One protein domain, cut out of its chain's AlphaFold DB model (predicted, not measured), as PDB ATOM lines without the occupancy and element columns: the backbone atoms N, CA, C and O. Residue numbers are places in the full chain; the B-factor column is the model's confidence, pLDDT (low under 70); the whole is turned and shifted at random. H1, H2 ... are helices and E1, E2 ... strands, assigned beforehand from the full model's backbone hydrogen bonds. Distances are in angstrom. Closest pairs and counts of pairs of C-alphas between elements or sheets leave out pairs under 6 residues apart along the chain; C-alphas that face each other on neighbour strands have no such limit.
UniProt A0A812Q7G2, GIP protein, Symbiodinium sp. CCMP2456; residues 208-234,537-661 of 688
ATOM      1  N   ARG A 208     192.194 199.877 161.729       33.81
ATOM      2  CA  ARG A 208     193.226 200.499 160.886       33.81
ATOM      3  C   ARG A 208     193.739 201.800 161.497       33.81
ATOM      4  O   ARG A 208     193.566 202.870 160.911       33.81
ATOM      5  N   SER A 209     194.355 201.654 162.669       38.19
ATOM      6  CA  SER A 209     195.419 202.501 163.242       38.19
ATOM      7  C   SER A 209     195.539 203.931 162.676       38.19
ATOM      8  O   SER A 209     196.493 204.259 161.961       38.19
ATOM      9  N   SER A 210     194.530 204.757 162.945       43.59
ATOM     10  CA  SER A 210     194.592 206.209 162.816       43.59
ATOM     11  C   SER A 210     193.348 206.837 163.458       43.59
ATOM     12  O   SER A 210     192.232 206.643 162.955       43.59
ATOM     13  N   PRO A 211     193.494 207.706 164.477       45.91
ATOM     14  CA  PRO A 211     192.386 208.482 165.011       45.91
ATOM     15  C   PRO A 211     191.816 209.489 164.018       45.91
ATOM     16  O   PRO A 211     190.757 210.020 164.293       45.91
ATOM     17  N   GLN A 212     192.455 209.737 162.866       40.16
ATOM     18  CA  GLN A 212     191.845 210.507 161.768       40.16
ATOM     19  C   GLN A 212     190.568 209.815 161.277       40.16
ATOM     20  O   GLN A 212     189.537 210.451 161.079       40.16
ATOM     21  N   ASN A 213     190.642 208.490 161.111       47.94
ATOM     22  CA  ASN A 213     189.513 207.672 160.685       47.94
ATOM     23  C   ASN A 213     188.459 207.637 161.796       47.94
ATOM     24  O   ASN A 213     187.270 207.771 161.527       47.94
ATOM     25  N   PHE A 214     188.894 207.516 163.055       48.94
ATOM     26  CA  PHE A 214     187.985 207.492 164.200       48.94
ATOM     27  C   PHE A 214     187.309 208.853 164.457       48.94
ATOM     28  O   PHE A 214     186.128 208.891 164.789       48.94
ATOM     29  N   GLU A 215     188.012 209.968 164.242       47.88
ATOM     30  CA  GLU A 215     187.462 211.327 164.247       47.88
ATOM     31  C   GLU A 215     186.399 211.473 163.152       47.88
ATOM     32  O   GLU A 215     185.283 211.889 163.446       47.88
ATOM     33  N   ALA A 216     186.697 211.049 161.918       47.94
ATOM     34  CA  ALA A 216     185.737 211.079 160.814       47.94
ATOM     35  C   ALA A 216     184.476 210.241 161.107       47.94
ATOM     36  O   ALA A 216     183.366 210.723 160.893       47.94
ATOM     37  N   ILE A 217     184.631 209.030 161.659       53.88
ATOM     38  CA  ILE A 217     183.512 208.159 162.051       53.88
ATOM     39  C   ILE A 217     182.689 208.786 163.188       53.88
ATOM     40  O   ILE A 217     181.461 208.764 163.134       53.88
ATOM     41  N   LEU A 218     183.326 209.378 164.205       51.84
ATOM     42  CA  LEU A 218     182.620 210.070 165.292       51.84
ATOM     43  C   LEU A 218     181.860 211.303 164.798       51.84
ATOM     44  O   LEU A 218     180.710 211.496 165.188       51.84
ATOM     45  N   VAL A 219     182.475 212.120 163.934       54.62
ATOM     46  CA  VAL A 219     181.825 213.287 163.323       54.62
ATOM     47  C   VAL A 219     180.634 212.838 162.481       54.62
ATOM     48  O   VAL A 219     179.538 213.356 162.688       54.62
ATOM     49  N   GLN A 220     180.797 211.824 161.624       54.62
ATOM     50  CA  GLN A 220     179.701 211.244 160.846       54.62
ATOM     51  C   GLN A 220     178.574 210.736 161.759       54.62
ATOM     52  O   GLN A 220     177.425 211.127 161.577       54.62
ATOM     53  N   MET A 221     178.884 209.955 162.799       56.50
ATOM     54  CA  MET A 221     177.888 209.452 163.754       56.50
ATOM     55  C   MET A 221     177.174 210.595 164.504       56.50
ATOM     56  O   MET A 221     175.974 210.514 164.783       56.50
ATOM     57  N   MET A 222     177.879 211.683 164.829       53.16
ATOM     58  CA  MET A 222     177.282 212.878 165.432       53.16
ATOM     59  C   MET A 222     176.387 213.631 164.440       53.16
ATOM     60  O   MET A 222     175.301 214.067 164.825       53.16
ATOM     61  N   GLU A 223     176.780 213.763 163.173       55.88
ATOM     62  CA  GLU A 223     175.946 214.350 162.119       55.88
ATOM     63  C   GLU A 223     174.713 213.498 161.797       55.88
ATOM     64  O   GLU A 223     173.624 214.053 161.632       55.88
ATOM     65  N   GLU A 224     174.844 212.173 161.790       52.44
ATOM     66  CA  GLU A 224     173.751 211.219 161.601       52.44
ATOM     67  C   GLU A 224     172.762 211.259 162.767       52.44
ATOM     68  O   GLU A 224     171.566 211.397 162.528       52.44
ATOM     69  N   ASN A 225     173.217 211.280 164.026       46.59
ATOM     70  CA  ASN A 225     172.322 211.490 165.172       46.59
ATOM     71  C   ASN A 225     171.650 212.880 165.125       46.59
ATOM     72  O   ASN A 225     170.438 212.996 165.332       46.59
ATOM     73  N   ARG A 226     172.392 213.940 164.758       57.84
ATOM     74  CA  ARG A 226     171.829 215.281 164.492       57.84
ATOM     75  C   ARG A 226     170.826 215.258 163.324       57.84
ATOM     76  O   ARG A 226     169.925 216.091 163.289       57.84
ATOM     77  N   ALA A 227     170.963 214.365 162.342       51.06
ATOM     78  CA  ALA A 227     170.059 214.230 161.197       51.06
ATOM     79  C   ALA A 227     168.814 213.386 161.517       51.06
ATOM     80  O   ALA A 227     167.713 213.792 161.157       51.06
ATOM     81  N   LEU A 228     168.962 212.268 162.234       48.22
ATOM     82  CA  LEU A 228     167.861 211.440 162.732       48.22
ATOM     83  C   LEU A 228     166.939 212.251 163.643       48.22
ATOM     84  O   LEU A 228     165.728 212.246 163.434       48.22
ATOM     85  N   LYS A 229     167.503 213.042 164.567       50.91
ATOM     86  CA  LYS A 229     166.720 213.960 165.405       50.91
ATOM     87  C   LYS A 229     165.930 214.980 164.568       50.91
ATOM     88  O   LYS A 229     164.722 215.086 164.740       50.91
ATOM     89  N   ARG A 230     166.572 215.637 163.592       56.44
ATOM     90  CA  ARG A 230     165.892 216.563 162.660       56.44
ATOM     91  C   ARG A 230     164.801 215.881 161.821       56.44
ATOM     92  O   ARG A 230     163.794 216.513 161.521       56.44
ATOM     93  N   ARG A 231     164.975 214.609 161.436       54.03
ATOM     94  CA  ARG A 231     163.949 213.819 160.725       54.03
ATOM     95  C   ARG A 231     162.761 213.485 161.629       54.03
ATOM     96  O   ARG A 231     161.630 213.593 161.169       54.03
ATOM     97  N   LEU A 232     163.005 213.137 162.894       48.03
ATOM     98  CA  LEU A 232     161.958 212.885 163.889       48.03
ATOM     99  C   LEU A 232     161.131 214.154 164.152       48.03
ATOM    100  O   LEU A 232     159.914 214.129 164.004       48.03
ATOM    101  N   GLU A 233     161.796 215.281 164.415       53.62
ATOM    102  CA  GLU A 233     161.160 216.595 164.608       53.62
ATOM    103  C   GLU A 233     160.335 217.011 163.370       53.62
ATOM    104  O   GLU A 233     159.222 217.522 163.491       53.62
ATOM    105  N   GLN A 234     160.821 216.731 162.153       46.31
ATOM    106  CA  GLN A 234     160.057 216.952 160.916       46.31
ATOM    107  C   GLN A 234     158.871 215.989 160.740       46.31
ATOM    108  O   GLN A 234     157.869 216.382 160.139       46.31
ATOM    109  N   THR A 537     170.792 229.223 178.741       83.06
ATOM    110  CA  THR A 537     172.149 229.717 179.019       83.06
ATOM    111  C   THR A 537     173.027 228.695 179.741       83.06
ATOM    112  O   THR A 537     174.219 228.610 179.457       83.06
ATOM    113  N   SER A 538     172.464 227.867 180.629       86.88
ATOM    114  CA  SER A 538     173.260 227.024 181.536       86.88
ATOM    115  C   SER A 538     174.189 226.024 180.819       86.88
ATOM    116  O   SER A 538     175.365 225.987 181.180       86.88
ATOM    117  N   PRO A 539     173.770 225.282 179.769       86.81
ATOM    118  CA  PRO A 539     174.683 224.413 179.013       86.81
ATOM    119  C   PRO A 539     175.797 225.181 178.284       86.81
ATOM    120  O   PRO A 539     176.924 224.699 178.185       86.81
ATOM    121  N   ARG A 540     175.497 226.393 177.793       85.19
ATOM    122  CA  ARG A 540     176.444 227.257 177.071       85.19
ATOM    123  C   ARG A 540     177.522 227.804 178.002       85.19
ATOM    124  O   ARG A 540     178.699 227.803 177.647       85.19
ATOM    125  N   ASP A 541     177.119 228.277 179.175       86.81
ATOM    126  CA  ASP A 541     178.030 228.887 180.143       86.81
ATOM    127  C   ASP A 541     178.818 227.830 180.928       86.81
ATOM    128  O   ASP A 541     180.005 228.035 181.188       86.81
ATOM    129  N   TRP A 542     178.234 226.646 181.165       90.06
ATOM    130  CA  TRP A 542     178.985 225.453 181.569       90.06
ATOM    131  C   TRP A 542     180.061 225.091 180.540       90.06
ATOM    132  O   TRP A 542     181.227 224.979 180.908       90.06
ATOM    133  N   GLY A 543     179.705 224.984 179.253       91.00
ATOM    134  CA  GLY A 543     180.664 224.687 178.183       91.00
ATOM    135  C   GLY A 543     181.819 225.690 178.137       91.00
ATOM    136  O   GLY A 543     182.979 225.297 178.176       91.00
ATOM    137  N   ARG A 544     181.515 226.995 178.179       90.12
ATOM    138  CA  ARG A 544     182.517 228.075 178.254       90.12
ATOM    139  C   ARG A 544     183.485 227.918 179.430       90.12
ATOM    140  O   ARG A 544     184.685 228.104 179.242       90.12
ATOM    141  N   TYR A 545     182.972 227.603 180.619       91.94
ATOM    142  CA  TYR A 545     183.781 227.412 181.823       91.94
ATOM    143  C   TYR A 545     184.642 226.143 181.732       91.94
ATOM    144  O   TYR A 545     185.864 226.226 181.826       91.94
ATOM    145  N   ARG A 546     184.018 224.995 181.447       94.31
ATOM    146  CA  ARG A 546     184.657 223.686 181.240       94.31
ATOM    147  C   ARG A 546     185.794 223.760 180.218       94.31
ATOM    148  O   ARG A 546     186.911 223.341 180.502       94.31
ATOM    149  N   ASP A 547     185.538 224.362 179.061       94.00
ATOM    150  CA  ASP A 547     186.528 224.536 177.995       94.00
ATOM    151  C   ASP A 547     187.611 225.555 178.385       94.00
ATOM    152  O   ASP A 547     188.746 225.504 177.906       94.00
ATOM    153  N   GLY A 548     187.265 226.521 179.239       93.81
ATOM    154  CA  GLY A 548     188.211 227.435 179.872       93.81
ATOM    155  C   GLY A 548     189.209 226.695 180.760       93.81
ATOM    156  O   GLY A 548     190.399 226.995 180.697       93.81
ATOM    157  N   GLU A 549     188.755 225.698 181.523       94.06
ATOM    158  CA  GLU A 549     189.626 224.835 182.326       94.06
ATOM    159  C   GLU A 549     190.401 223.824 181.470       94.06
ATOM    160  O   GLU A 549     191.612 223.715 181.646       94.06
ATOM    161  N   PHE A 550     189.783 223.156 180.484       94.56
ATOM    162  CA  PHE A 550     190.482 222.201 179.605       94.56
ATOM    163  C   PHE A 550     191.713 222.810 178.912       94.56
ATOM    164  O   PHE A 550     192.757 222.164 178.848       94.56
ATOM    165  N   ARG A 551     191.658 224.080 178.486       92.56
ATOM    166  CA  ARG A 551     192.819 224.791 177.902       92.56
ATOM    167  C   ARG A 551     193.969 225.035 178.894       92.56
ATOM    168  O   ARG A 551     195.070 225.376 178.469       92.56
ATOM    169  N   LYS A 552     193.739 224.863 180.201       92.19
ATOM    170  CA  LYS A 552     194.759 224.933 181.264       92.19
ATOM    171  C   LYS A 552     195.304 223.559 181.661       92.19
ATOM    172  O   LYS A 552     196.329 223.518 182.341       92.19
ATOM    173  N   PHE A 553     194.641 222.457 181.285       90.00
ATOM    174  CA  PHE A 553     195.035 221.113 181.715       90.00
ATOM    175  C   PHE A 553     196.478 220.814 181.304       90.00
ATOM    176  O   PHE A 553     196.884 221.032 180.160       90.00
ATOM    177  N   LYS A 554     197.229 220.267 182.258       91.75
ATOM    178  CA  LYS A 554     198.523 219.623 182.061       91.75
ATOM    179  C   LYS A 554     198.436 218.266 182.739       91.75
ATOM    180  O   LYS A 554     198.176 218.204 183.936       91.75
ATOM    181  N   ILE A 555     198.595 217.207 181.960       93.50
ATOM    182  CA  ILE A 555     198.486 215.824 182.420       93.50
ATOM    183  C   ILE A 555     199.895 215.242 182.362       93.50
ATOM    184  O   ILE A 555     200.502 215.225 181.292       93.50
ATOM    185  N   GLU A 556     200.438 214.809 183.495       92.50
ATOM    186  CA  GLU A 556     201.785 214.233 183.563       92.50
ATOM    187  C   GLU A 556     201.708 212.707 183.477       92.50
ATOM    188  O   GLU A 556     201.028 212.055 184.273       92.50
ATOM    189  N   TYR A 557     202.380 212.128 182.482       92.88
ATOM    190  CA  TYR A 557     202.357 210.692 182.216       92.88
ATOM    191  C   TYR A 557     203.655 210.244 181.528       92.88
ATOM    192  O   TYR A 557     204.107 210.887 180.587       92.88
ATOM    193  N   GLU A 558     204.294 209.181 182.029       88.62
ATOM    194  CA  GLU A 558     205.573 208.630 181.523       88.62
ATOM    195  C   GLU A 558     206.676 209.675 181.223       88.62
ATOM    196  O   GLU A 558     207.395 209.611 180.223       88.62
ATOM    197  N   GLY A 559     206.802 210.693 182.084       85.31
ATOM    198  CA  GLY A 559     207.769 211.784 181.898       85.31
ATOM    199  C   GLY A 559     207.462 212.711 180.710       85.31
ATOM    200  O   GLY A 559     208.297 213.525 180.321       85.31
ATOM    201  N   GLY A 560     206.283 212.592 180.102       88.62
ATOM    202  CA  GLY A 560     205.689 213.576 179.206       88.62
ATOM    203  C   GLY A 560     204.655 214.438 179.929       88.62
ATOM    204  O   GLY A 560     203.918 213.964 180.791       88.62
ATOM    205  N   ILE A 561     204.575 215.707 179.532       92.19
ATOM    206  CA  ILE A 561     203.424 216.569 179.819       92.19
ATOM    207  C   ILE A 561     202.505 216.499 178.600       92.19
ATOM    208  O   ILE A 561     202.985 216.594 177.469       92.19
ATOM    209  N   TYR A 562     201.202 216.363 178.817       93.56
ATOM    210  CA  TYR A 562     200.174 216.360 177.778       93.56
ATOM    211  C   TYR A 562     199.182 217.506 178.002       93.56
ATOM    212  O   TYR A 562     198.891 217.864 179.146       93.56
ATOM    213  N   GLN A 563     198.661 218.083 176.918       93.94
ATOM    214  CA  GLN A 563     197.677 219.173 176.944       93.94
ATOM    215  C   GLN A 563     196.517 218.908 175.977       93.94
ATOM    216  O   GLN A 563     196.660 218.159 175.008       93.94
ATOM    217  N   LEU A 564     195.370 219.534 176.251       94.44
ATOM    218  CA  LEU A 564     194.149 219.438 175.451       94.44
ATOM    219  C   LEU A 564     194.062 220.589 174.442       94.44
ATOM    220  O   LEU A 564     194.074 221.762 174.819       94.44
ATOM    221  N   PHE A 565     193.903 220.250 173.165       91.81
ATOM    222  CA  PHE A 565     193.741 221.196 172.063       91.81
ATOM    223  C   PHE A 565     192.398 220.956 171.376       91.81
ATOM    224  O   PHE A 565     192.207 219.916 170.753       91.81
ATOM    225  N   GLN A 566     191.469 221.905 171.481       93.81
ATOM    226  CA  GLN A 566     190.167 221.815 170.814       93.81
ATOM    227  C   GLN A 566     190.353 221.658 169.297       93.81
ATOM    228  O   GLN A 566     191.185 222.343 168.692       93.81
ATOM    229  N   ALA A 567     189.616 220.728 168.698       90.19
ATOM    230  CA  ALA A 567     189.669 220.470 167.270       90.19
ATOM    231  C   ALA A 567     189.026 221.624 166.482       90.19
ATOM    232  O   ALA A 567     188.267 222.431 167.016       90.19
ATOM    233  N   LYS A 568     189.337 221.700 165.186       87.56
ATOM    234  CA  LYS A 568     188.721 222.665 164.256       87.56
ATOM    235  C   LYS A 568     187.537 222.079 163.474       87.56
ATOM    236  O   LYS A 568     186.972 222.763 162.625       87.56
ATOM    237  N   SER A 569     187.245 220.801 163.698       86.75
ATOM    238  CA  SER A 569     186.207 219.999 163.047       86.75
ATOM    239  C   SER A 569     184.867 220.121 163.779       86.75
ATOM    240  O   SER A 569     183.870 220.468 163.155       86.75
ATOM    241  N   ASP A 570     184.855 219.909 165.098       88.94
ATOM    242  CA  ASP A 570     183.696 220.122 165.978       88.94
ATOM    243  C   ASP A 570     184.166 220.574 167.374       88.94
ATOM    244  O   ASP A 570     185.094 219.993 167.939       88.94
ATOM    245  N   ASP A 571     183.517 221.594 167.946       87.50
ATOM    246  CA  ASP A 571     183.785 222.149 169.282       87.50
ATOM    247  C   ASP A 571     183.762 221.090 170.408       87.50
ATOM    248  O   ASP A 571     184.402 221.273 171.450       87.50
ATOM    249  N   ALA A 572     183.025 219.991 170.219       90.50
ATOM    250  CA  ALA A 572     182.942 218.868 171.152       90.50
ATOM    251  C   ALA A 572     184.199 217.979 171.174       90.50
ATOM    252  O   ALA A 572     184.330 217.149 172.077       90.50
ATOM    253  N   LEU A 573     185.100 218.116 170.197       94.50
ATOM    254  CA  LEU A 573     186.282 217.272 170.025       94.50
ATOM    255  C   LEU A 573     187.553 217.996 170.477       94.50
ATOM    256  O   LEU A 573     187.792 219.160 170.159       94.50
ATOM    257  N   TRP A 574     188.397 217.285 171.218       95.81
ATOM    258  CA  TRP A 574     189.640 217.803 171.786       95.81
ATOM    259  C   TRP A 574     190.757 216.778 171.610       95.81
ATOM    260  O   TRP A 574     190.622 215.627 172.005       95.81
ATOM    261  N   LEU A 575     191.882 217.189 171.041       93.88
ATOM    262  CA  LEU A 575     193.046 216.342 170.813       93.88
ATOM    263  C   LEU A 575     194.010 216.457 171.999       93.88
ATOM    264  O   LEU A 575     194.456 217.552 172.347       93.88
ATOM    265  N   VAL A 576     194.354 215.326 172.610       93.88
ATOM    266  CA  VAL A 576     195.374 215.218 173.659       93.88
ATOM    267  C   VAL A 576     196.732 215.116 172.977       93.88
ATOM    268  O   VAL A 576     196.995 214.130 172.293       93.88
ATOM    269  N   ARG A 577     197.612 216.104 173.152       92.38
ATOM    270  CA  ARG A 577     198.959 216.097 172.550       92.38
ATOM    271  C   ARG A 577     200.049 216.128 173.600       92.38
ATOM    272  O   ARG A 577     199.921 216.844 174.593       92.38
ATOM    273  N   ARG A 578     201.148 215.409 173.354       90.56
ATOM    274  CA  ARG A 578     202.380 215.568 174.142       90.56
ATOM    275  C   ARG A 578     202.974 216.957 173.877       90.56
ATOM    276  O   ARG A 578     203.063 217.385 172.729       90.56
ATOM    277  N   VAL A 579     203.399 217.659 174.920       86.62
ATOM    278  CA  VAL A 579     204.057 218.965 174.792       86.62
ATOM    279  C   VAL A 579     205.490 218.759 174.305       86.62
ATOM    280  O   VAL A 579     206.360 218.322 175.057       86.62
ATOM    281  N   ALA A 580     205.716 219.078 173.035       77.19
ATOM    282  CA  ALA A 580     207.032 219.250 172.430       77.19
ATOM    283  C   ALA A 580     207.369 220.750 172.304       77.19
ATOM    284  O   ALA A 580     206.526 221.610 172.562       77.19
ATOM    285  N   ALA A 581     208.604 221.078 171.905       67.62
ATOM    286  CA  ALA A 581     209.105 222.460 171.845       67.62
ATOM    287  C   ALA A 581     208.357 223.382 170.853       67.62
ATOM    288  O   ALA A 581     208.488 224.602 170.925       67.62
ATOM    289  N   ASP A 582     207.576 222.801 169.943       67.62
ATOM    290  CA  ASP A 582     206.746 223.454 168.925       67.62
ATOM    291  C   ASP A 582     205.237 223.450 169.255       67.62
ATOM    292  O   ASP A 582     204.448 224.035 168.515       67.62
ATOM    293  N   TYR A 583     204.829 222.800 170.355       64.12
ATOM    294  CA  TYR A 583     203.436 222.487 170.710       64.12
ATOM    295  C   TYR A 583     202.665 221.651 169.658       64.12
ATOM    296  O   TYR A 583     201.438 221.573 169.719       64.12
ATOM    297  N   GLN A 584     203.352 220.979 168.724       66.50
ATOM    298  CA  GLN A 584     202.753 220.148 167.662       66.50
ATOM    299  C   GLN A 584     203.001 218.643 167.856       66.50
ATOM    300  O   GLN A 584     203.020 217.872 166.898       66.50
ATOM    301  N   GLY A 585     203.149 218.209 169.109       75.69
ATOM    302  CA  GLY A 585     203.349 216.801 169.432       75.69
ATOM    303  C   GLY A 585     202.191 215.883 169.019       75.69
ATOM    304  O   GLY A 585     201.061 216.302 168.738       75.69
ATOM    305  N   GLU A 586     202.521 214.597 169.006       85.31
ATOM    306  CA  GLU A 586     201.675 213.462 168.641       85.31
ATOM    307  C   GLU A 586     200.389 213.364 169.492       85.31
ATOM    308  O   GLU A 586     200.398 213.647 170.698       85.31
ATOM    309  N   VAL A 587     199.270 212.999 168.846       90.50
ATOM    310  CA  VAL A 587     197.917 212.959 169.440       90.50
ATOM    311  C   VAL A 587     197.671 211.665 170.225       90.50
ATOM    312  O   VAL A 587     196.913 210.800 169.797       90.50
ATOM    313  N   ALA A 588     198.263 211.558 171.415       91.75
ATOM    314  CA  ALA A 588     198.094 210.425 172.336       91.75
ATOM    315  C   ALA A 588     196.653 210.200 172.866       91.75
ATOM    316  O   ALA A 588     196.433 209.341 173.726       91.75
ATOM    317  N   GLY A 589     195.671 210.968 172.386       92.56
ATOM    318  CA  GLY A 589     194.258 210.674 172.577       92.56
ATOM    319  C   GLY A 589     193.284 211.722 172.027       92.56
ATOM    320  O   GLY A 589     193.679 212.805 171.601       92.56
ATOM    321  N   ILE A 590     191.991 211.408 172.077       94.31
ATOM    322  CA  ILE A 590     190.863 212.300 171.773       94.31
ATOM    323  C   ILE A 590     189.949 212.373 173.004       94.31
ATOM    324  O   ILE A 590     189.717 211.381 173.682       94.31
ATOM    325  N   LEU A 591     189.396 213.541 173.296       95.50
ATOM    326  CA  LEU A 591     188.319 213.760 174.253       95.50
ATOM    327  C   LEU A 591     187.085 214.232 173.473       95.50
ATOM    328  O   LEU A 591     187.144 215.235 172.766       95.50
ATOM    329  N   VAL A 592     185.983 213.499 173.607       94.69
ATOM    330  CA  VAL A 592     184.660 213.828 173.061       94.69
ATOM    331  C   VAL A 592     183.784 214.308 174.212       94.69
ATOM    332  O   VAL A 592     183.771 213.693 175.281       94.69
ATOM    333  N   VAL A 593     183.062 215.409 174.012       94.50
ATOM    334  CA  VAL A 593     182.367 216.116 175.093       94.50
ATOM    335  C   VAL A 593     180.902 216.364 174.752       94.50
ATOM    336  O   VAL A 593     180.590 217.070 173.795       94.50
ATOM    337  N   TYR A 594     179.991 215.870 175.591       91.75
ATOM    338  CA  TYR A 594     178.557 216.120 175.471       91.75
ATOM    339  C   TYR A 594     178.015 216.738 176.763       91.75
ATOM    340  O   TYR A 594     177.627 216.050 177.698       91.75
ATOM    341  N   VAL A 595     178.003 218.074 176.807       88.06
ATOM    342  CA  VAL A 595     177.583 218.880 177.972       88.06
ATOM    343  C   VAL A 595     178.380 218.529 179.245       88.06
ATOM    344  O   VAL A 595     179.472 219.080 179.422       88.06
ATOM    345  N   ASP A 596     177.851 217.667 180.116       89.25
ATOM    346  CA  ASP A 596     178.434 217.166 181.370       89.25
ATOM    347  C   ASP A 596     179.024 215.741 181.276       89.25
ATOM    348  O   ASP A 596     179.741 215.319 182.188       89.25
ATOM    349  N   ASP A 597     178.799 215.031 180.167       91.75
ATOM    350  CA  ASP A 597     179.379 213.713 179.883       91.75
ATOM    351  C   ASP A 597     180.682 213.837 179.068       91.75
ATOM    352  O   ASP A 597     180.737 214.523 178.040       91.75
ATOM    353  N   LEU A 598     181.740 213.143 179.504       94.19
ATOM    354  CA  LEU A 598     183.051 213.096 178.847       94.19
ATOM    355  C   LEU A 598     183.385 211.672 178.390       94.19
ATOM    356  O   LEU A 598     183.287 210.734 179.179       94.19
ATOM    357  N   ALA A 599     183.880 211.513 177.162       93.50
ATOM    358  CA  ALA A 599     184.435 210.257 176.658       93.50
ATOM    359  C   ALA A 599     185.889 210.457 176.193       93.50
ATOM    360  O   ALA A 599     186.167 211.278 175.323       93.50
ATOM    361  N   PHE A 600     186.829 209.720 176.785       94.12
ATOM    362  CA  PHE A 600     188.273 209.910 176.659       94.12
ATOM    363  C   PHE A 600     188.964 208.701 176.012       94.12
ATOM    364  O   PHE A 600     189.057 207.625 176.600       94.12
ATOM    365  N   PHE A 601     189.434 208.907 174.788       91.06
ATOM    366  CA  PHE A 601     190.025 207.978 173.831       91.06
ATOM    367  C   PHE A 601     191.547 208.076 173.952       91.06
ATOM    368  O   PHE A 601     192.142 208.907 173.285       91.06
ATOM    369  N   ALA A 602     192.184 207.310 174.839       92.19
ATOM    370  CA  ALA A 602     193.620 207.425 175.113       92.19
ATOM    371  C   ALA A 602     194.245 206.124 175.642       92.19
ATOM    372  O   ALA A 602     193.580 205.117 175.885       92.19
ATOM    373  N   GLU A 603     195.562 206.129 175.832       90.38
ATOM    374  CA  GLU A 603     196.272 204.999 176.433       90.38
ATOM    375  C   GLU A 603     195.850 204.814 177.908       90.38
ATOM    376  O   GLU A 603     195.452 205.768 178.583       90.38
ATOM    377  N   ALA A 604     195.839 203.577 178.412       90.31
ATOM    378  CA  ALA A 604     195.133 203.237 179.651       90.31
ATOM    379  C   ALA A 604     195.725 203.905 180.906       90.31
ATOM    380  O   ALA A 604     194.986 204.137 181.870       90.31
ATOM    381  N   GLY A 605     197.022 204.223 180.917       93.44
ATOM    382  CA  GLY A 605     197.625 205.037 181.972       93.44
ATOM    383  C   GLY A 605     197.316 206.530 181.819       93.44
ATOM    384  O   GLY A 605     196.888 207.164 182.787       93.44
ATOM    385  N   LEU A 606     197.411 207.075 180.601       94.06
ATOM    386  CA  LEU A 606     197.067 208.471 180.299       94.06
ATOM    387  C   LEU A 606     195.593 208.783 180.620       94.06
ATOM    388  O   LEU A 606     195.293 209.827 181.196       94.06
ATOM    389  N   ALA A 607     194.677 207.849 180.344       94.00
ATOM    390  CA  ALA A 607     193.263 207.951 180.704       94.00
ATOM    391  C   ALA A 607     193.030 208.006 182.223       94.00
ATOM    392  O   ALA A 607     192.193 208.779 182.691       94.00
ATOM    393  N   LYS A 608     193.794 207.236 183.012       94.19
ATOM    394  CA  LYS A 608     193.738 207.303 184.482       94.19
ATOM    395  C   LYS A 608     194.236 208.652 184.999       94.19
ATOM    396  O   LYS A 608     193.599 209.210 185.889       94.19
ATOM    397  N   GLN A 609     195.313 209.194 184.423       95.50
ATOM    398  CA  GLN A 609     195.823 210.514 184.811       95.50
ATOM    399  C   GLN A 609     194.866 211.642 184.411       95.50
ATOM    400  O   GLN A 609     194.587 212.509 185.234       95.50
ATOM    401  N   PHE A 610     194.271 211.595 183.212       95.31
ATOM    402  CA  PHE A 610     193.218 212.535 182.817       95.31
ATOM    403  C   PHE A 610     192.048 212.524 183.807       95.31
ATOM    404  O   PHE A 610     191.673 213.578 184.314       95.31
ATOM    405  N   ILE A 611     191.510 211.347 184.145       94.56
ATOM    406  CA  ILE A 611     190.400 211.223 185.104       94.56
ATOM    407  C   ILE A 611     190.806 211.714 186.501       94.56
ATOM    408  O   ILE A 611     189.995 212.350 187.172       94.56
ATOM    409  N   ALA A 612     192.054 211.495 186.929       94.25
ATOM    410  CA  ALA A 612     192.570 212.075 188.165       94.25
ATOM    411  C   ALA A 612     192.605 213.616 188.107       94.25
ATOM    412  O   ALA A 612     192.135 214.255 189.043       94.25
ATOM    413  N   THR A 613     193.076 214.218 187.006       94.06
ATOM    414  CA  THR A 613     193.070 215.681 186.797       94.06
ATOM    415  C   THR A 613     191.652 216.261 186.740       94.06
ATOM    416  O   THR A 613     191.389 217.279 187.366       94.06
ATOM    417  N   VAL A 614     190.709 215.604 186.055       94.44
ATOM    418  CA  VAL A 614     189.284 215.989 186.063       94.44
ATOM    419  C   VAL A 614     188.744 215.986 187.500       94.44
ATOM    420  O   VAL A 614     188.100 216.947 187.923       94.44
ATOM    421  N   ARG A 615     189.072 214.945 188.279       94.56
ATOM    422  CA  ARG A 615     188.633 214.764 189.672       94.56
ATOM    423  C   ARG A 615     189.234 215.747 190.689       94.56
ATOM    424  O   ARG A 615     188.722 215.798 191.804       94.56
ATOM    425  N   THR A 616     190.262 216.541 190.356       93.44
ATOM    426  CA  THR A 616     190.746 217.611 191.262       93.44
ATOM    427  C   THR A 616     189.939 218.903 191.155       93.44
ATOM    428  O   THR A 616     189.919 219.682 192.105       93.44
ATOM    429  N   LEU A 617     189.267 219.133 190.022       91.00
ATOM    430  CA  LEU A 617     188.428 220.312 189.783       91.00
ATOM    431  C   LEU A 617     186.946 220.012 190.024       91.00
ATOM    432  O   LEU A 617     186.194 220.867 190.497       91.00
ATOM    433  N   TRP A 618     186.515 218.802 189.665       92.56
ATOM    434  CA  TRP A 618     185.110 218.455 189.512       92.56
ATOM    435  C   TRP A 618     184.806 217.078 190.126       92.56
ATOM    436  O   TRP A 618     185.522 216.101 189.923       92.56
ATOM    437  N   LYS A 619     183.703 216.992 190.869       90.06
ATOM    438  CA  LYS A 619     183.142 215.761 191.428       90.06
ATOM    439  C   LYS A 619     182.538 214.935 190.291       90.06
ATOM    440  O   LYS A 619     181.495 215.289 189.754       90.06
ATOM    441  N   THR A 620     183.169 213.828 189.920       91.75
ATOM    442  CA  THR A 620     182.667 212.966 188.837       91.75
ATOM    443  C   THR A 620     181.847 211.786 189.359       91.75
ATOM    444  O   THR A 620     181.951 211.413 190.530       91.75
ATOM    445  N   SER A 621     181.108 211.125 188.465       89.81
ATOM    446  CA  SER A 621     180.723 209.718 188.642       89.81
ATOM    447  C   SER A 621     181.964 208.827 188.764       89.81
ATOM    448  O   SER A 621     183.098 209.269 188.524       89.81
ATOM    449  N   ASP A 622     181.781 207.546 189.074       89.56
ATOM    450  CA  ASP A 622     182.811 206.566 188.728       89.56
ATOM    451  C   ASP A 622     182.903 206.381 187.201       89.56
ATOM    452  O   ASP A 622     181.899 206.577 186.507       89.56
ATOM    453  N   PRO A 623     184.114 206.137 186.661       90.69
ATOM    454  CA  PRO A 623     184.334 206.040 185.225       90.69
ATOM    455  C   PRO A 623     183.951 204.657 184.693       90.69
ATOM    456  O   PRO A 623     184.318 203.633 185.269       90.69
ATOM    457  N   GLU A 624     183.281 204.624 183.546       90.88
ATOM    458  CA  GLU A 624     182.975 203.396 182.817       90.88
ATOM    459  C   GLU A 624     184.135 203.030 181.872       90.88
ATOM    460  O   GLU A 624     184.586 203.824 181.032       90.88
ATOM    461  N   TRP A 625     184.652 201.807 182.020       87.94
ATOM    462  CA  TRP A 625     185.845 201.320 181.327       87.94
ATOM    463  C   TRP A 625     185.491 200.365 180.175       87.94
ATOM    464  O   TRP A 625     185.131 199.206 180.391       87.94
ATOM    465  N   LEU A 626     185.667 200.814 178.929       84.19
ATOM    466  CA  LEU A 626     185.331 200.003 177.756       84.19
ATOM    467  C   LEU A 626     186.244 198.774 177.625       84.19
ATOM    468  O   LEU A 626     187.466 198.896 177.485       84.19
ATOM    469  N   GLY A 627     185.625 197.593 177.623       79.00
ATOM    470  CA  GLY A 627     186.293 196.292 177.502       79.00
ATOM    471  C   GLY A 627     186.079 195.361 178.698       79.00
ATOM    472  O   GLY A 627     186.210 194.153 178.529       79.00
ATOM    473  N   GLU A 628     185.702 195.891 179.865       72.81
ATOM    474  CA  GLU A 628     185.179 195.091 180.989       72.81
ATOM    475  C   GLU A 628     183.675 194.831 180.799       72.81
ATOM    476  O   GLU A 628     183.190 193.716 180.985       72.81
ATOM    477  N   SER A 629     182.957 195.849 180.321       77.75
ATOM    478  CA  SER A 629     181.575 195.787 179.841       77.75
ATOM    479  C   SER A 629     181.414 196.642 178.572       77.75
ATOM    480  O   SER A 629     182.337 197.384 178.198       77.75
ATOM    481  N   PRO A 630     180.245 196.591 177.907       83.38
ATOM    482  CA  PRO A 630     179.757 197.719 177.125       83.38
ATOM    483  C   PRO A 630     179.670 198.983 177.993       83.38
ATOM    484  O   PRO A 630     179.476 198.892 179.207       83.38
ATOM    485  N   VAL A 631     179.802 200.147 177.365       89.44
ATOM    486  CA  VAL A 631     179.765 201.476 178.001       89.44
ATOM    487  C   VAL A 631     178.756 202.333 177.249       89.44
ATOM    488  O   VAL A 631     178.694 202.242 176.025       89.44
ATOM    489  N   THR A 632     177.972 203.166 177.935       88.06
ATOM    490  CA  THR A 632     176.988 204.029 177.251       88.06
ATOM    491  C   THR A 632     177.466 205.475 177.196       88.06
ATOM    492  O   THR A 632     177.761 206.073 178.224       88.06
ATOM    493  N   PHE A 633     177.494 206.072 176.002       88.81
ATOM    494  CA  PHE A 633     177.772 207.499 175.813       88.81
ATOM    495  C   PHE A 633     176.676 208.129 174.953       88.81
ATOM    496  O   PHE A 633     176.397 207.647 173.858       88.81
ATOM    497  N   CYS A 634     176.023 209.186 175.444       87.06
ATOM    498  CA  CYS A 634     174.957 209.902 174.723       87.06
ATOM    499  C   CYS A 634     173.789 209.011 174.232       87.06
ATOM    500  O   CYS A 634     173.161 209.314 173.220       87.06
ATOM    501  N   GLY A 635     173.511 207.896 174.920       84.31
ATOM    502  CA  GLY A 635     172.513 206.898 174.503       84.31
ATOM    503  C   GLY A 635     173.001 205.876 173.464       84.31
ATOM    504  O   GLY A 635     172.216 205.033 173.038       84.31
ATOM    505  N   VAL A 636     174.279 205.918 173.073       88.62
ATOM    506  CA  VAL A 636     174.931 204.924 172.210       88.62
ATOM    507  C   VAL A 636     175.707 203.921 173.068       88.62
ATOM    508  O   VAL A 636     176.570 204.294 173.863       88.62
ATOM    509  N   GLU A 637     175.398 202.640 172.893       90.12
ATOM    510  CA  GLU A 637     176.094 201.491 173.471       90.12
ATOM    511  C   GLU A 637     177.408 201.258 172.693       90.12
ATOM    512  O   GLU A 637     177.400 200.820 171.541       90.12
ATOM    513  N   LEU A 638     178.552 201.539 173.318       90.56
ATOM    514  CA  LEU A 638     179.893 201.218 172.822       90.56
ATOM    515  C   LEU A 638     180.312 199.834 173.326       90.56
ATOM    516  O   LEU A 638     180.301 199.577 174.529       90.56
ATOM    517  N   THR A 639     180.747 198.949 172.429       89.38
ATOM    518  CA  THR A 639     181.334 197.641 172.776       89.38
ATOM    519  C   THR A 639     182.644 197.434 172.019       89.38
ATOM    520  O   THR A 639     182.688 197.577 170.798       89.38
ATOM    521  N   LYS A 640     183.728 197.071 172.713       85.56
ATOM    522  CA  LYS A 640     184.992 196.705 172.057       85.56
ATOM    523  C   LYS A 640     184.914 195.280 171.505       85.56
ATOM    524  O   LYS A 640     184.481 194.374 172.213       85.56
ATOM    525  N   THR A 641     185.363 195.073 170.270       85.25
ATOM    526  CA  THR A 641     185.442 193.753 169.623       85.25
ATOM    527  C   THR A 641     186.898 193.434 169.240       85.25
ATOM    528  O   THR A 641     187.755 194.317 169.306       85.25
ATOM    529  N   PRO A 642     187.223 192.196 168.820       82.19
ATOM    530  CA  PRO A 642     188.557 191.863 168.307       82.19
ATOM    531  C   PRO A 642     188.923 192.536 166.972       82.19
ATOM    532  O   PRO A 642     190.066 192.414 166.548       82.19
ATOM    533  N   LEU A 643     187.966 193.186 166.297       83.50
ATOM    534  CA  LEU A 643     188.132 193.784 164.964       83.50
ATOM    535  C   LEU A 643     187.971 195.313 164.953       83.50
ATOM    536  O   LEU A 643     188.098 195.918 163.892       83.50
ATOM    537  N   GLY A 644     187.672 195.926 166.106       83.56
ATOM    538  CA  GLY A 644     187.404 197.357 166.235       83.56
ATOM    539  C   GLY A 644     186.410 197.661 167.359       83.56
ATOM    540  O   GLY A 644     186.474 197.089 168.452       83.56
ATOM    541  N   TYR A 645     185.468 198.564 167.088       85.69
ATOM    542  CA  TYR A 645     184.413 198.959 168.024       85.69
ATOM    543  C   TYR A 645     183.039 198.783 167.374       85.69
ATOM    544  O   TYR A 645     182.829 199.197 166.238       85.69
ATOM    545  N   ARG A 646     182.103 198.176 168.109       88.44
ATOM    546  CA  ARG A 646     180.683 198.101 167.755       88.44
ATOM    547  C   ARG A 646     179.945 199.245 168.443       88.44
ATOM    548  O   ARG A 646     180.099 199.440 169.650       88.44
ATOM    549  N   LEU A 647     179.133 199.952 167.669       90.44
ATOM    550  CA  LEU A 647     178.174 200.951 168.127       90.44
ATOM    551  C   LEU A 647     176.771 200.335 168.045       90.44
ATOM    552  O   LEU A 647     176.477 199.596 167.105       90.44
ATOM    553  N   ALA A 648     175.911 200.604 169.023       88.94
ATOM    554  CA  ALA A 648     174.515 200.176 169.008       88.94
ATOM    555  C   ALA A 648     173.615 201.153 169.781       88.94
ATOM    556  O   ALA A 648     174.084 201.979 170.556       88.94
ATOM    557  N   GLN A 649     172.304 201.055 169.574       89.12
ATOM    558  CA  GLN A 649     171.278 201.758 170.359       89.12
ATOM    559  C   GLN A 649     170.205 200.758 170.829       89.12
ATOM    560  O   GLN A 649     169.011 201.049 170.854       89.12
ATOM    561  N   GLY A 650     170.623 199.537 171.173       85.44
ATOM    562  CA  GLY A 650     169.731 198.425 171.480       85.44
ATOM    563  C   GLY A 650     168.811 198.713 172.665       85.44
ATOM    564  O   GLY A 650     167.629 198.387 172.601       85.44
ATOM    565  N   ALA A 651     169.314 199.342 173.732       83.31
ATOM    566  CA  ALA A 651     168.496 199.744 174.876       83.31
ATOM    567  C   ALA A 651     167.408 200.747 174.476       83.31
ATOM    568  O   ALA A 651     166.249 200.545 174.832       83.31
ATOM    569  N   TYR A 652     167.759 201.760 173.678       84.19
ATOM    570  CA  TYR A 652     166.814 202.761 173.182       84.19
ATOM    571  C   TYR A 652     165.745 202.143 172.271       84.19
ATOM    572  O   TYR A 652     164.561 202.402 172.462       84.19
ATOM    573  N   ILE A 653     166.125 201.254 171.345       86.44
ATOM    574  CA  ILE A 653     165.168 200.539 170.482       86.44
ATOM    575  C   ILE A 653     164.219 199.671 171.325       86.44
ATOM    576  O   ILE A 653     163.010 199.688 171.101       86.44
ATOM    577  N   ARG A 654     164.733 198.953 172.334       86.06
ATOM    578  CA  ARG A 654     163.905 198.154 173.259       86.06
ATOM    579  C   ARG A 654     162.947 199.025 174.079       86.06
ATOM    580  O   ARG A 654     161.787 198.651 174.227       86.06
ATOM    581  N   GLU A 655     163.395 200.182 174.570       86.31
ATOM    582  CA  GLU A 655     162.537 201.158 175.257       86.31
ATOM    583  C   GLU A 655     161.445 201.699 174.323       86.31
ATOM    584  O   GLU A 655     160.283 201.772 174.715       86.31
ATOM    585  N   LEU A 656     161.792 202.021 173.072       88.38
ATOM    586  CA  LEU A 656     160.865 202.544 172.070       88.38
ATOM    587  C   LEU A 656     159.760 201.526 171.742       88.38
ATOM    588  O   LEU A 656     158.578 201.862 171.809       88.38
ATOM    589  N   LEU A 657     160.131 200.270 171.473       89.00
ATOM    590  CA  LEU A 657     159.186 199.173 171.223       89.00
ATOM    591  C   LEU A 657     158.246 198.952 172.420       89.00
ATOM    592  O   LEU A 657     157.033 198.854 172.239       89.00
ATOM    593  N   GLN A 658     158.778 198.958 173.649       88.19
ATOM    594  CA  GLN A 658     157.972 198.856 174.872       88.19
ATOM    595  C   GLN A 658     157.024 200.051 175.047       88.19
ATOM    596  O   GLN A 658     155.854 199.864 175.379       88.19
ATOM    597  N   ARG A 659     157.500 201.276 174.793       89.62
ATOM    598  CA  ARG A 659     156.733 202.520 174.955       89.62
ATOM    599  C   ARG A 659     155.546 202.622 173.997       89.62
ATOM    600  O   ARG A 659     154.516 203.165 174.387       89.62
ATOM    601  N   TYR A 660     155.679 202.097 172.780       89.38
ATOM    602  CA  TYR A 660     154.593 202.023 171.797       89.38
ATOM    603  C   TYR A 660     153.834 200.682 171.817       89.38
ATOM    604  O   TYR A 660     152.950 200.478 170.991       89.38
ATOM    605  N   ASN A 661     154.143 199.787 172.766       86.31
ATOM    606  CA  ASN A 661     153.567 198.443 172.887       86.31
ATOM    607  C   ASN A 661     153.624 197.628 171.575       86.31
ATOM    608  O   ASN A 661     152.679 196.925 171.216       86.31
TER     609      ASN A 661
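Overview. This is residues 208 to 234 and 537 to 661 of the 688 residues of the protein "GIP protein" of Symbiodinium sp. CCMP2456 (UniProt A0A812Q7G2). A five-stranded sheet, E1 to E5, curls like part of a barrel round helix H3, and helix H2 is on the same face. A small three-stranded sheet, E7 to E9, sits beside edge strand E5 and leads into H4, while the long H1 grazes the large sheet; residues 226 to 234 of H1 and residues 653 to 661 stick out. The 152 printed residues hold, in order, H1, H2, E1 to E5, H3, E6 to E9 and H4, a mixed class of helices and strands. Both sheets, of orders E1 E2 E3 E4 E5 and E7 E8 E9, are antiparallel. The whole is compact, with a radius of gyration of the C-alphas of 16.9 A and spans of 58 by 43 by 29 A.

Along the chain. H1, residues 211 to 234, begins with C-alpha 211 at (192.386, 208.482, 165.011) and is 33.7 A long. After the cut come H2, residues 538 to 550, 18.0 A; E1, 555 to 557; E2, 560 to 566, 19.5 A; E3, 573 to 578; E4, 589 to 594; and E5, 597 to 602. H3, residues 604 to 617, is 21.0 A long, from C-alpha 604 at (195.133, 203.237, 179.651). E6, 618 to 620, E7, 631 to 633, E8, 636 to 641, and E9, 644 to 648, precede H4, residues 650 to 659, which ends with C-alpha 659 at (156.733, 202.520, 174.955).

Arrangement. E1 to E5 form a meander, each strand the antiparallel neighbour of the one before, in a strongly twisted sheet. N 555 and O 562 of hairpin E1 and E2 are 2.9 A apart, N 563 and O 577 of E2 and E3 2.9 A, N 574 and O 591 of E3 and E4 2.9 A, and N 590 and O 601 of E4 and E5 2.8 A. The sheet curls round H3; the closest C-alphas of E1 and H3, Tyr 557 and Leu 606, are 6.0 A apart. H2 is on the same face as H3, at a height over the sheet of 10.3 A. H1 only grazes this sheet with residues 211 to 219. E6 pairs with no named strand. The closest C-alphas of E5 and E7, Ala 599 and Phe 633, are 7.3 A apart. E7 to E9 form a second meander, with N 631 and O 638 2.9 A apart and N 637 and O 648 2.8 A apart. H4 only grazes that sheet with residues 650 to 652. Every O i to N i+4 pair is within hydrogen-bond range in H1, H2 and H4; in H3, 8 of 10 are.

Size, cuts and confidence. The two C-alphas farthest apart, those of Ala 581 and Asn 661, are 60.5 A apart. Residues 235 to 536 are not printed, and C-alphas 234 and 537 are 25.2 A apart across the cut. Of the links printed whole, none is long. Mean pLDDT of the printed part is 82.0, with residues 208 to 234 and 581 to 584 under 70.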